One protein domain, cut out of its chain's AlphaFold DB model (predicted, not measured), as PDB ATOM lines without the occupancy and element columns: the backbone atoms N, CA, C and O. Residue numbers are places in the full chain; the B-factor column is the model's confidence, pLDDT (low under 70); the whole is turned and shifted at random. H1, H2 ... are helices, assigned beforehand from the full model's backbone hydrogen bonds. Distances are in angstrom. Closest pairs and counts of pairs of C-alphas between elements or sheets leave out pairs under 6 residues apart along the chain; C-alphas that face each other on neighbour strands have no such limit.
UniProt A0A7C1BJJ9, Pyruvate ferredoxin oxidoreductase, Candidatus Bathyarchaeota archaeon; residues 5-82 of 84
ATOM      1  N   LEU A   5       6.508-101.061 138.288       78.06
ATOM      2  CA  LEU A   5       7.929-101.384 138.422       78.06
ATOM      3  C   LEU A   5       8.727-100.140 138.005       78.06
ATOM      4  O   LEU A   5       8.879 -99.863 136.813       78.06
ATOM      5  N   GLY A   6       9.169 -99.348 138.984       82.44
ATOM      6  CA  GLY A   6       9.665 -97.992 138.724       82.44
ATOM      7  C   GLY A   6       8.573 -97.125 138.088       82.44
ATOM      8  O   GLY A   6       7.455 -97.056 138.597       82.44
ATOM      9  N   ASP A   7       8.868 -96.513 136.940       85.38
ATOM     10  CA  ASP A   7       7.903 -95.692 136.193       85.38
ATOM     11  C   ASP A   7       6.988 -96.491 135.250       85.38
ATOM     12  O   ASP A   7       6.053 -95.942 134.660       85.38
ATOM     13  N   TRP A   8       7.203 -97.803 135.122       86.94
ATOM     14  CA  TRP A   8       6.482 -98.650 134.174       86.94
ATOM     15  C   TRP A   8       5.284 -99.337 134.816       86.94
ATOM     16  O   TRP A   8       5.363 -99.818 135.944       86.94
ATOM     17  N   ARG A   9       4.177 -99.463 134.073       87.38
ATOM     18  CA  ARG A   9       3.072-100.354 134.458       87.38
ATOM     19  C   ARG A   9       3.450-101.793 134.123       87.38
ATOM     20  O   ARG A   9       3.704-102.089 132.958       87.38
ATOM     21  N   LEU A  10       3.446-102.677 135.118       91.50
ATOM     22  CA  LEU A  10       3.780-104.089 134.929       91.50
ATOM     23  C   LEU A  10       2.508-104.942 134.864       91.50
ATOM     24  O   LEU A  10       1.688-104.920 135.782       91.50
ATOM     25  N   ALA A  11       2.382-105.725 133.796       94.38
ATOM     26  CA  ALA A  11       1.362-106.755 133.643       94.38
ATOM     27  C   ALA A  11       2.026-108.083 133.273       94.38
ATOM     28  O   ALA A  11       3.006-108.099 132.529       94.38
ATOM     29  N   TYR A  12       1.501-109.190 133.791       95.62
ATOM     30  CA  TYR A  12       2.074-110.513 133.578       95.62
ATOM     31  C   TYR A  12       0.999-111.600 133.509       95.62
ATOM     32  O   TYR A  12      -0.077-111.501 134.104       95.62
ATOM     33  N   VAL A  13       1.309-112.657 132.762       97.81
ATOM     34  CA  VAL A  13       0.497-113.867 132.634       97.81
ATOM     35  C   VAL A  13       1.401-115.039 132.249       97.81
ATOM     36  O   VAL A  13       2.346-114.869 131.482       97.81
ATOM     37  N   ASP A  14       1.116-116.236 132.760       98.38
ATOM     38  CA  ASP A  14       1.838-117.456 132.383       98.38
ATOM     39  C   ASP A  14       1.286-118.023 131.060       98.38
ATOM     40  O   ASP A  14       0.476-118.954 131.024       98.38
ATOM     41  N   ALA A  15       1.684-117.401 129.949       98.44
ATOM     42  CA  ALA A  15       1.229-117.780 128.612       98.44
ATOM     43  C   ALA A  15       1.726-119.174 128.183       98.44
ATOM     44  O   ALA A  15       1.038-119.872 127.435       98.44
ATOM     45  N   THR A  16       2.882-119.609 128.688       98.25
ATOM     46  CA  THR A  16       3.440-120.945 128.438       98.25
ATOM     47  C   THR A  16       2.566-122.031 129.057       98.25
ATOM     48  O   THR A  16       2.267-123.033 128.395       98.25
ATOM     49  N   ARG A  17       2.099-121.829 130.296       98.56
ATOM     50  CA  ARG A  17       1.140-122.733 130.942       98.56
ATOM     51  C   ARG A  17      -0.182-122.771 130.188       98.56
ATOM     52  O   ARG A  17      -0.662-123.862 129.900       98.56
ATOM     53  N   ILE A  18      -0.725-121.616 129.794       98.69
ATOM     54  CA  ILE A  18      -1.973-121.548 129.010       98.69
ATOM     55  C   ILE A  18      -1.847-122.344 127.702       98.69
ATOM     56  O   ILE A  18      -2.718-123.152 127.382       98.69
ATOM     57  N   ALA A  19      -0.757-122.154 126.951       98.31
ATOM     58  CA  ALA A  19      -0.522-122.893 125.712       98.31
ATOM     59  C   ALA A  19      -0.394-124.405 125.960       98.31
ATOM     60  O   ALA A  19      -0.953-125.210 125.214       98.31
ATOM     61  N   SER A  20       0.289-124.790 127.041       98.00
ATOM     62  CA  SER A  20       0.456-126.190 127.436       98.00
ATOM     63  C   SER A  20      -0.870-126.862 127.807       98.00
ATOM     64  O   SER A  20      -1.130-127.958 127.314       98.00
ATOM     65  N   GLU A  21      -1.716-126.201 128.607       97.88
ATOM     66  CA  GLU A  21      -3.059-126.670 129.004       97.88
ATOM     67  C   GLU A  21      -3.974-126.910 127.791       97.88
ATOM     68  O   GLU A  21      -4.795-127.823 127.797       97.88
ATOM     69  N   LEU A  22      -3.823-126.106 126.735       97.88
ATOM     70  CA  LEU A  22      -4.635-126.187 125.514       97.88
ATOM     71  C   LEU A  22      -4.028-127.080 124.421       97.88
ATOM     72  O   LEU A  22      -4.605-127.205 123.337       97.88
ATOM     73  N   GLY A  23      -2.865-127.686 124.675       97.44
ATOM     74  CA  GLY A  23      -2.158-128.508 123.692       97.44
ATOM     75  C   GLY A  23      -1.641-127.721 122.482       97.44
ATOM     76  O   GLY A  23      -1.403-128.309 121.430       97.44
ATOM     77  N   LEU A  24      -1.464-126.401 122.606       97.00
ATOM     78  CA  LEU A  24      -0.884-125.554 121.564       97.00
ATOM     79  C   LEU A  24       0.632-125.735 121.559       97.00
ATOM     80  O   LEU A  24       1.359-125.017 122.247       97.00
ATOM     81  N   LYS A  25       1.096-126.736 120.811       96.75
ATOM     82  CA  LYS A  25       2.501-127.138 120.762       96.75
ATOM     83  C   LYS A  25       2.992-127.318 119.329       96.75
ATOM     84  O   LYS A  25       2.238-127.754 118.463       96.75
ATOM     85  N   LEU A  26       4.275-127.054 119.109       95.50
ATOM     86  CA  LEU A  26       5.014-127.394 117.896       95.50
ATOM     87  C   LEU A  26       6.276-128.149 118.304       95.50
ATOM     88  O   LEU A  26       7.013-127.688 119.169       95.50
ATOM     89  N   ALA A  27       6.489-129.332 117.722       95.69
ATOM     90  CA  ALA A  27       7.585-130.230 118.105       95.69
ATOM     91  C   ALA A  27       7.658-130.488 119.630       95.69
ATOM     92  O   ALA A  27       8.729-130.514 120.227       95.69
ATOM     93  N   GLY A  28       6.497-130.629 120.283       94.81
ATOM     94  CA  GLY A  28       6.395-130.852 121.731       94.81
ATOM     95  C   GLY A  28       6.551-129.599 122.602       94.81
ATOM     96  O   GLY A  28       6.208-129.649 123.786       94.81
ATOM     97  N   LEU A  29       6.973-128.467 122.035       97.31
ATOM     98  CA  LEU A  29       7.173-127.210 122.753       97.31
ATOM     99  C   LEU A  29       5.920-126.321 122.687       97.31
ATOM    100  O   LEU A  29       5.345-126.174 121.609       97.31
ATOM    101  N   PRO A  30       5.477-125.720 123.807       97.69
ATOM    102  CA  PRO A  30       4.317-124.830 123.826       97.69
ATOM    103  C   PRO A  30       4.549-123.545 123.022       97.69
ATOM    104  O   PRO A  30       5.632-122.965 123.063       97.69
ATOM    105  N   ILE A  31       3.507-123.069 122.334       97.38
ATOM    106  CA  ILE A  31       3.532-121.827 121.551       97.38
ATOM    107  C   ILE A  31       2.637-120.773 122.235       97.38
ATOM    108  O   ILE A  31       1.414-120.832 122.107       97.38
ATOM    109  N   PRO A  32       3.209-119.791 122.959       97.94
ATOM    110  CA  PRO A  32       2.439-118.859 123.791       97.94
ATOM    111  C   PRO A  32       1.952-117.598 123.058       97.94
ATOM    112  O   PRO A  32       1.247-116.779 123.643       97.94
ATOM    113  N   ASN A  33       2.337-117.395 121.797       96.88
ATOM    114  CA  ASN A  33       2.125-116.134 121.079       96.88
ATOM    115  C   ASN A  33       0.651-115.690 121.030       96.88
ATOM    116  O   ASN A  33       0.358-114.525 121.290       96.88
ATOM    117  N   THR A  34      -0.285-116.597 120.757       97.06
ATOM    118  CA  THR A  34      -1.704-116.239 120.651       97.06
ATOM    119  C   THR A  34      -2.314-115.892 122.005       97.06
ATOM    120  O   THR A  34      -3.143-114.988 122.088       97.06
ATOM    121  N   ALA A  35      -1.851-116.529 123.084       98.62
ATOM    122  CA  ALA A  35      -2.177-116.093 124.439       98.62
ATOM    123  C   ALA A  35      -1.709-114.641 124.669       98.62
ATOM    124  O   ALA A  35      -2.479-113.801 125.133       98.62
ATOM    125  N   MET A  36      -0.496-114.290 124.236       98.44
ATOM    126  CA  MET A  36       0.017-112.923 124.388       98.44
ATOM    127  C   MET A  36      -0.797-111.857 123.634       98.44
ATOM    128  O   MET A  36      -0.827-110.710 124.081       98.44
ATOM    129  N   LEU A  37      -1.518-112.202 122.558       98.19
ATOM    130  CA  LEU A  37      -2.434-111.258 121.895       98.19
ATOM    131  C   LEU A  37      -3.574-110.821 122.823       98.19
ATOM    132  O   LEU A  37      -3.879-109.632 122.918       98.19
ATOM    133  N   GLY A  38      -4.172-111.765 123.553       98.69
ATOM    134  CA  GLY A  38      -5.196-111.448 124.549       98.69
ATOM    135  C   GLY A  38      -4.642-110.638 125.720       98.69
ATOM    136  O   GLY A  38      -5.267-109.669 126.153       98.69
ATOM    137  N   ALA A  39      -3.428-110.963 126.173       98.38
ATOM    138  CA  ALA A  39      -2.731-110.193 127.200       98.38
ATOM    139  C   ALA A  39      -2.520-108.725 126.780       98.38
ATOM    140  O   ALA A  39      -2.840-107.814 127.543       98.38
ATOM    141  N   ILE A  40      -2.041-108.482 125.553       97.75
ATOM    142  CA  ILE A  40      -1.830-107.128 125.013       97.75
ATOM    143  C   ILE A  40      -3.139-106.345 124.941       97.75
ATOM    144  O   ILE A  40      -3.145-105.160 125.280       97.75
ATOM    145  N   SER A  41      -4.241-106.984 124.540       98.38
ATOM    146  CA  SER A  41      -5.554-106.334 124.484       98.38
ATOM    147  C   SER A  41      -5.947-105.737 125.833       98.38
ATOM    148  O   SER A  41      -6.187-104.534 125.917       98.38
ATOM    149  N   LYS A  42      -5.906-106.533 126.911       97.69
ATOM    150  CA  LYS A  42      -6.254-106.050 128.257       97.69
ATOM    151  C   LYS A  42      -5.234-105.066 128.821       97.69
ATOM    152  O   LYS A  42      -5.618-104.091 129.456       97.69
ATOM    153  N   ALA A  43      -3.941-105.320 128.614       96.38
ATOM    154  CA  ALA A  43      -2.873-104.495 129.180       96.38
ATOM    155  C   ALA A  43      -2.817-103.091 128.564       96.38
ATOM    156  O   ALA A  43      -2.549-102.113 129.264       96.38
ATOM    157  N   SER A  44      -3.022-103.001 127.248       95.06
ATOM    158  CA  SER A  44      -2.806-101.769 126.485       95.06
ATOM    159  C   SER A  44      -4.092-101.046 126.094       95.06
ATOM    160  O   SER A  44      -4.064 -99.828 125.951       95.06
ATOM    161  N   GLY A  45      -5.198-101.769 125.888       95.38
ATOM    162  CA  GLY A  45      -6.429-101.218 125.317       95.38
ATOM    163  C   GLY A  45      -6.319-100.785 123.847       95.38
ATOM    164  O   GLY A  45      -7.281-100.247 123.313       95.38
ATOM    165  N   ILE A  46      -5.183-101.018 123.175       96.88
ATOM    166  CA  ILE A  46      -4.940-100.573 121.786       96.88
ATOM    167  C   ILE A  46      -5.813-101.349 120.784       96.88
ATOM    168  O   ILE A  46      -6.148-100.843 119.715       96.88
ATOM    169  N   VAL A  47      -6.195-102.581 121.124       96.75
ATOM    170  CA  VAL A  47      -7.050-103.441 120.300       96.75
ATOM    171  C   VAL A  47      -8.063-104.179 121.171       96.75
ATOM    172  O   VAL A  47      -7.716-104.731 122.216       96.75
ATOM    173  N   ASP A  48      -9.319-104.207 120.724       98.19
ATOM    174  CA  ASP A  48     -10.411-104.908 121.404       98.19
ATOM    175  C   ASP A  48     -10.269-106.436 121.277       98.19
ATOM    176  O   ASP A  48      -9.933-106.971 120.212       98.19
ATOM    177  N   ILE A  49     -10.565-107.154 122.362       98.62
ATOM    178  CA  ILE A  49     -10.475-108.615 122.412       98.62
ATOM    179  C   ILE A  49     -11.386-109.292 121.376       98.62
ATOM    180  O   ILE A  49     -10.997-110.296 120.779       98.62
ATOM    181  N   LYS A  50     -12.556-108.721 121.067       98.62
ATOM    182  CA  LYS A  50     -13.476-109.219 120.033       98.62
ATOM    183  C   LYS A  50     -12.840-109.161 118.646       98.62
ATOM    184  O   LYS A  50     -13.041-110.079 117.849       98.62
ATOM    185  N   THR A  51     -12.045-108.127 118.362       98.56
ATOM    186  CA  THR A  51     -11.302-108.004 117.097       98.56
ATOM    187  C   THR A  51     -10.251-109.102 116.979       98.56
ATOM    188  O   THR A  51     -10.184-109.770 115.948       98.56
ATOM    189  N   ILE A  52      -9.489-109.356 118.048       98.50
ATOM    190  CA  ILE A  52      -8.516-110.458 118.086       98.50
ATOM    191  C   ILE A  52      -9.211-111.804 117.861       98.50
ATOM    192  O   ILE A  52      -8.781-112.572 117.002       98.50
ATOM    193  N   VAL A  53     -10.318-112.072 118.562       98.69
ATOM    194  CA  VAL A  53     -11.099-113.309 118.396       98.69
ATOM    195  C   VAL A  53     -11.560-113.485 116.946       98.69
ATOM    196  O   VAL A  53     -11.397-114.564 116.374       98.69
ATOM    197  N   LYS A  54     -12.094-112.424 116.327       98.50
ATOM    198  CA  LYS A  54     -12.536-112.445 114.926       98.50
ATOM    199  C   LYS A  54     -11.384-112.777 113.972       98.50
ATOM    200  O   LYS A  54     -11.546-113.629 113.100       98.50
ATOM    201  N   VAL A  55     -10.227-112.135 114.137       98.25
ATOM    202  CA  VAL A  55      -9.056-112.345 113.267       98.25
ATOM    203  C   VAL A  55      -8.474-113.745 113.437       98.25
ATOM    204  O   VAL A  55      -8.156-114.384 112.436       98.25
ATOM    205  N   ILE A  56      -8.386-114.260 114.669       98.31
ATOM    206  CA  ILE A  56      -7.909-115.626 114.925       98.31
ATOM    207  C   ILE A  56      -8.791-116.643 114.193       98.31
ATOM    208  O   ILE A  56      -8.265-117.462 113.441       98.31
ATOM    209  N   ARG A  57     -10.120-116.560 114.352       98.06
ATOM    210  CA  ARG A  57     -11.069-117.466 113.675       98.06
ATOM    211  C   ARG A  57     -10.979-117.385 112.158       98.06
ATOM    212  O   ARG A  57     -11.092-118.400 111.481       98.06
ATOM    213  N   SER A  58     -10.766-116.181 111.627       98.06
ATOM    214  CA  SER A  58     -10.611-115.976 110.188       98.06
ATOM    215  C   SER A  58      -9.292-116.535 109.650       98.06
ATOM    216  O   SER A  58      -9.260-116.994 108.513       98.06
ATOM    217  N   ARG A  59      -8.200-116.461 110.421       97.31
ATOM    218  CA  ARG A  59      -6.864-116.884 109.978       97.31
ATOM    219  C   ARG A  59      -6.633-118.385 110.141       97.31
ATOM    220  O   ARG A  59      -5.949-118.978 109.312       97.31
ATOM    221  N   TRP A  60      -7.187-118.982 111.191       96.06
ATOM    222  CA  TRP A  60      -7.087-120.411 111.471       96.06
ATOM    223  C   TRP A  60      -8.497-120.986 111.623       96.06
ATOM    224  O   TRP A  60      -9.070-120.888 112.702       96.06
ATOM    225  N   PRO A  61      -9.089-121.562 110.567       94.44
ATOM    226  CA  PRO A  61     -10.419-122.150 110.663       94.44
ATOM    227  C   PRO A  61     -10.420-123.450 111.488       94.44
ATOM    228  O   PRO A  61      -9.406-124.142 111.609       94.44
ATOM    229  N   GLY A  62     -11.585-123.799 112.039       97.00
ATOM    230  CA  GLY A  62     -11.809-125.060 112.752       97.00
ATOM    231  C   GLY A  62     -11.209-125.113 114.160       97.00
ATOM    232  O   GLY A  62     -11.043-124.099 114.839       97.00
ATOM    233  N   GLU A  63     -10.895-126.326 114.621       96.56
ATOM    234  CA  GLU A  63     -10.474-126.586 116.005       96.56
ATOM    235  C   GLU A  63      -9.195-125.827 116.396       96.56
ATOM    236  O   GLU A  63      -9.082-125.324 117.517       96.56
ATOM    237  N   ALA A  64      -8.248-125.693 115.462       93.81
ATOM    238  CA  ALA A  64      -7.022-124.931 115.681       93.81
ATOM    239  C   ALA A  64      -7.325-123.456 115.995       93.81
ATOM    240  O   ALA A  64      -6.726-122.891 116.911       93.81
ATOM    241  N   GLY A  65      -8.284-122.849 115.290       97.69
ATOM    242  CA  GLY A  65      -8.773-121.499 115.566       97.69
ATOM    243  C   GLY A  65      -9.383-121.362 116.945       97.69
ATOM    244  O   GLY A  65      -8.995-120.477 117.702       97.69
ATOM    245  N   GLU A  66     -10.289-122.266 117.310       98.50
ATOM    246  CA  GLU A  66     -10.960-122.211 118.612       98.50
ATOM    247  C   GLU A  66      -9.993-122.439 119.782       98.50
ATOM    248  O   GLU A  66     -10.109-121.777 120.814       98.50
ATOM    249  N   LYS A  67      -8.981-123.306 119.630       98.12
ATOM    250  CA  LYS A  67      -7.894-123.447 120.617       98.12
ATOM    251  C   LYS A  67      -7.099-122.149 120.769       98.12
ATOM    252  O   LYS A  67      -6.829-121.719 121.889       98.12
ATOM    253  N   ASN A  68      -6.775-121.494 119.656       98.50
ATOM    254  CA  ASN A  68      -6.095-120.201 119.651       98.50
ATOM    255  C   ASN A  68      -6.959-119.085 120.276       98.50
ATOM    256  O   ASN A  68      -6.455-118.298 121.075       98.50
ATOM    257  N   VAL A  69      -8.268-119.054 120.005       98.81
ATOM    258  CA  VAL A  69      -9.227-118.135 120.646       98.81
ATOM    259  C   VAL A  69      -9.249-118.345 122.157       98.81
ATOM    260  O   VAL A  69      -9.121-117.379 122.906       98.81
ATOM    261  N   LYS A  70      -9.353-119.598 122.618       98.81
ATOM    262  CA  LYS A  70      -9.312-119.928 124.050       98.81
ATOM    263  C   LYS A  70      -8.004-119.481 124.693       98.81
ATOM    264  O   LYS A  70      -8.033-118.973 125.807       98.81
ATOM    265  N   ALA A  71      -6.872-119.620 124.006       98.75
ATOM    266  CA  ALA A  71      -5.589-119.155 124.525       98.75
ATOM    267  C   ALA A  71      -5.566-117.634 124.721       98.75
ATOM    268  O   ALA A  71      -5.168-117.169 125.789       98.75
ATOM    269  N   ALA A  72      -6.037-116.870 123.730       98.81
ATOM    270  CA  ALA A  72      -6.145-115.416 123.832       98.81
ATOM    271  C   ALA A  72      -7.095-114.996 124.967       98.81
ATOM    272  O   ALA A  72      -6.721-114.184 125.807       98.81
ATOM    273  N   LEU A  73      -8.294-115.583 125.044       98.88
ATOM    274  CA  LEU A  73      -9.269-115.271 126.095       98.88
ATOM    275  C   LEU A  73      -8.749-115.637 127.491       98.88
ATOM    276  O   LEU A  73      -8.763-114.795 128.382       98.88
ATOM    277  N   ASN A  74      -8.176-116.831 127.666       98.81
ATOM    278  CA  ASN A  74      -7.584-117.239 128.941       98.81
ATOM    279  C   ASN A  74      -6.491-116.268 129.393       98.81
ATOM    280  O   ASN A  74      -6.382-115.976 130.579       98.81
ATOM    281  N   ALA A  75      -5.666-115.776 128.470       98.75
ATOM    282  CA  ALA A  75      -4.615-114.827 128.807       98.75
ATOM    283  C   ALA A  75      -5.158-113.432 129.113       98.75
ATOM    284  O   ALA A  75      -4.666-112.793 130.038       98.75
ATOM    285  N   TYR A  76      -6.187-112.983 128.390       98.69
ATOM    286  CA  TYR A  76      -6.931-111.768 128.714       98.69
ATOM    287  C   TYR A  76      -7.495-111.862 130.142       98.69
ATOM    288  O   TYR A  76      -7.240-111.002 130.980       98.69
ATOM    289  N   ASP A  77      -8.183-112.948 130.478       98.62
ATOM    290  CA  ASP A  77      -8.824-113.106 131.785       98.62
ATOM    291  C   ASP A  77      -7.800-113.238 132.919       98.62
ATOM    292  O   ASP A  77      -7.887-112.522 133.919       98.62
ATOM    293  N   ARG A  78      -6.784-114.092 132.734       98.19
ATOM    294  CA  ARG A  78      -5.756-114.402 133.742       98.19
ATOM    295  C   ARG A  78      -4.662-113.338 133.865       98.19
ATOM    296  O   ARG A  78      -3.829-113.465 134.761       98.19
ATOM    297  N   LEU A  79      -4.629-112.324 132.991       97.56
ATOM    298  CA  LEU A  79      -3.665-111.230 133.095       97.56
ATOM    299  C   LEU A  79      -3.813-110.539 134.447       97.56
ATOM    300  O   LEU A  79      -4.893-110.045 134.792       97.56
ATOM    301  N   LYS A  80      -2.696-110.455 135.163       95.12
ATOM    302  CA  LYS A  80      -2.573-109.683 136.389       95.12
ATOM    303  C   LYS A  80      -1.774-108.428 136.105       95.12
ATOM    304  O   LYS A  80      -0.768-108.468 135.399       95.12
ATOM    305  N   PHE A  81      -2.210-107.323 136.682       91.19
ATOM    306  CA  PHE A  81      -1.341-106.174 136.879       91.19
ATOM    307  C   PHE A  81      -0.595-106.413 138.192       91.19
ATOM    308  O   PHE A  81      -1.181-106.967 139.120       91.19
ATOM    309  N   SER A  82       0.699-106.092 138.246       81.75
ATOM    310  CA  SER A  82       1.484-106.201 139.488       81.75
ATOM    311  C   SER A  82       0.711-105.553 140.623       81.75
ATOM    312  O   SER A  82       0.188-104.482 140.406       81.75
TER     313      SER A  82
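What this domain is: This is residues 5 to 82 of the 84 residues of the protein "Pyruvate ferredoxin oxidoreductase" of Candidatus Bathyarchaeota archaeon (UniProt A0A7C1BJJ9). Starting from the first residue, you meet a short helix, H1, packed on one side of a three-helix up-and-down bundle, H2, H3 and H4, each running against the one before it. The two end stretches run side by side, residues 11 to 12 pairing antiparallel with 80 to 81. The printed part has 78 residues with four named helices, H1 to H4 in order, and no named strand: all helix, compact, radius of gyration of the C-alphas 12.7 A, spans 42 by 27 by 16 A.

How they stand to each other: H1, residues 15 to 21, touches H2, residues 33 to 44, with 33 to 36 alone; closest C-alphas Ala 15 and Ala 35, 5.6 A. H2 and H3, residues 49 to 59, form a hairpin at 24 degrees, a shallow tilt. H3 and H4, residues 63 to 78, form another at 19 degrees. H2 and H4 touch closest at the C-alphas of Ala 35 and Ala 72, 4.1 A. H1 and H3 are apart. Every O i to N i+4 pair is within hydrogen-bond range in H1, H3 and H4; in H2, 7 of 8.

Where its parts are: Find C-alpha 15 at (1.229, -117.780, 128.612), where H1 begins. H4, 22.0 A long, ends at C-alpha 78, (-5.756, -114.402, 133.742).

The domain as a whole: The printed part has no cut; the H1 to H2 link is long; no printed residue is under 70.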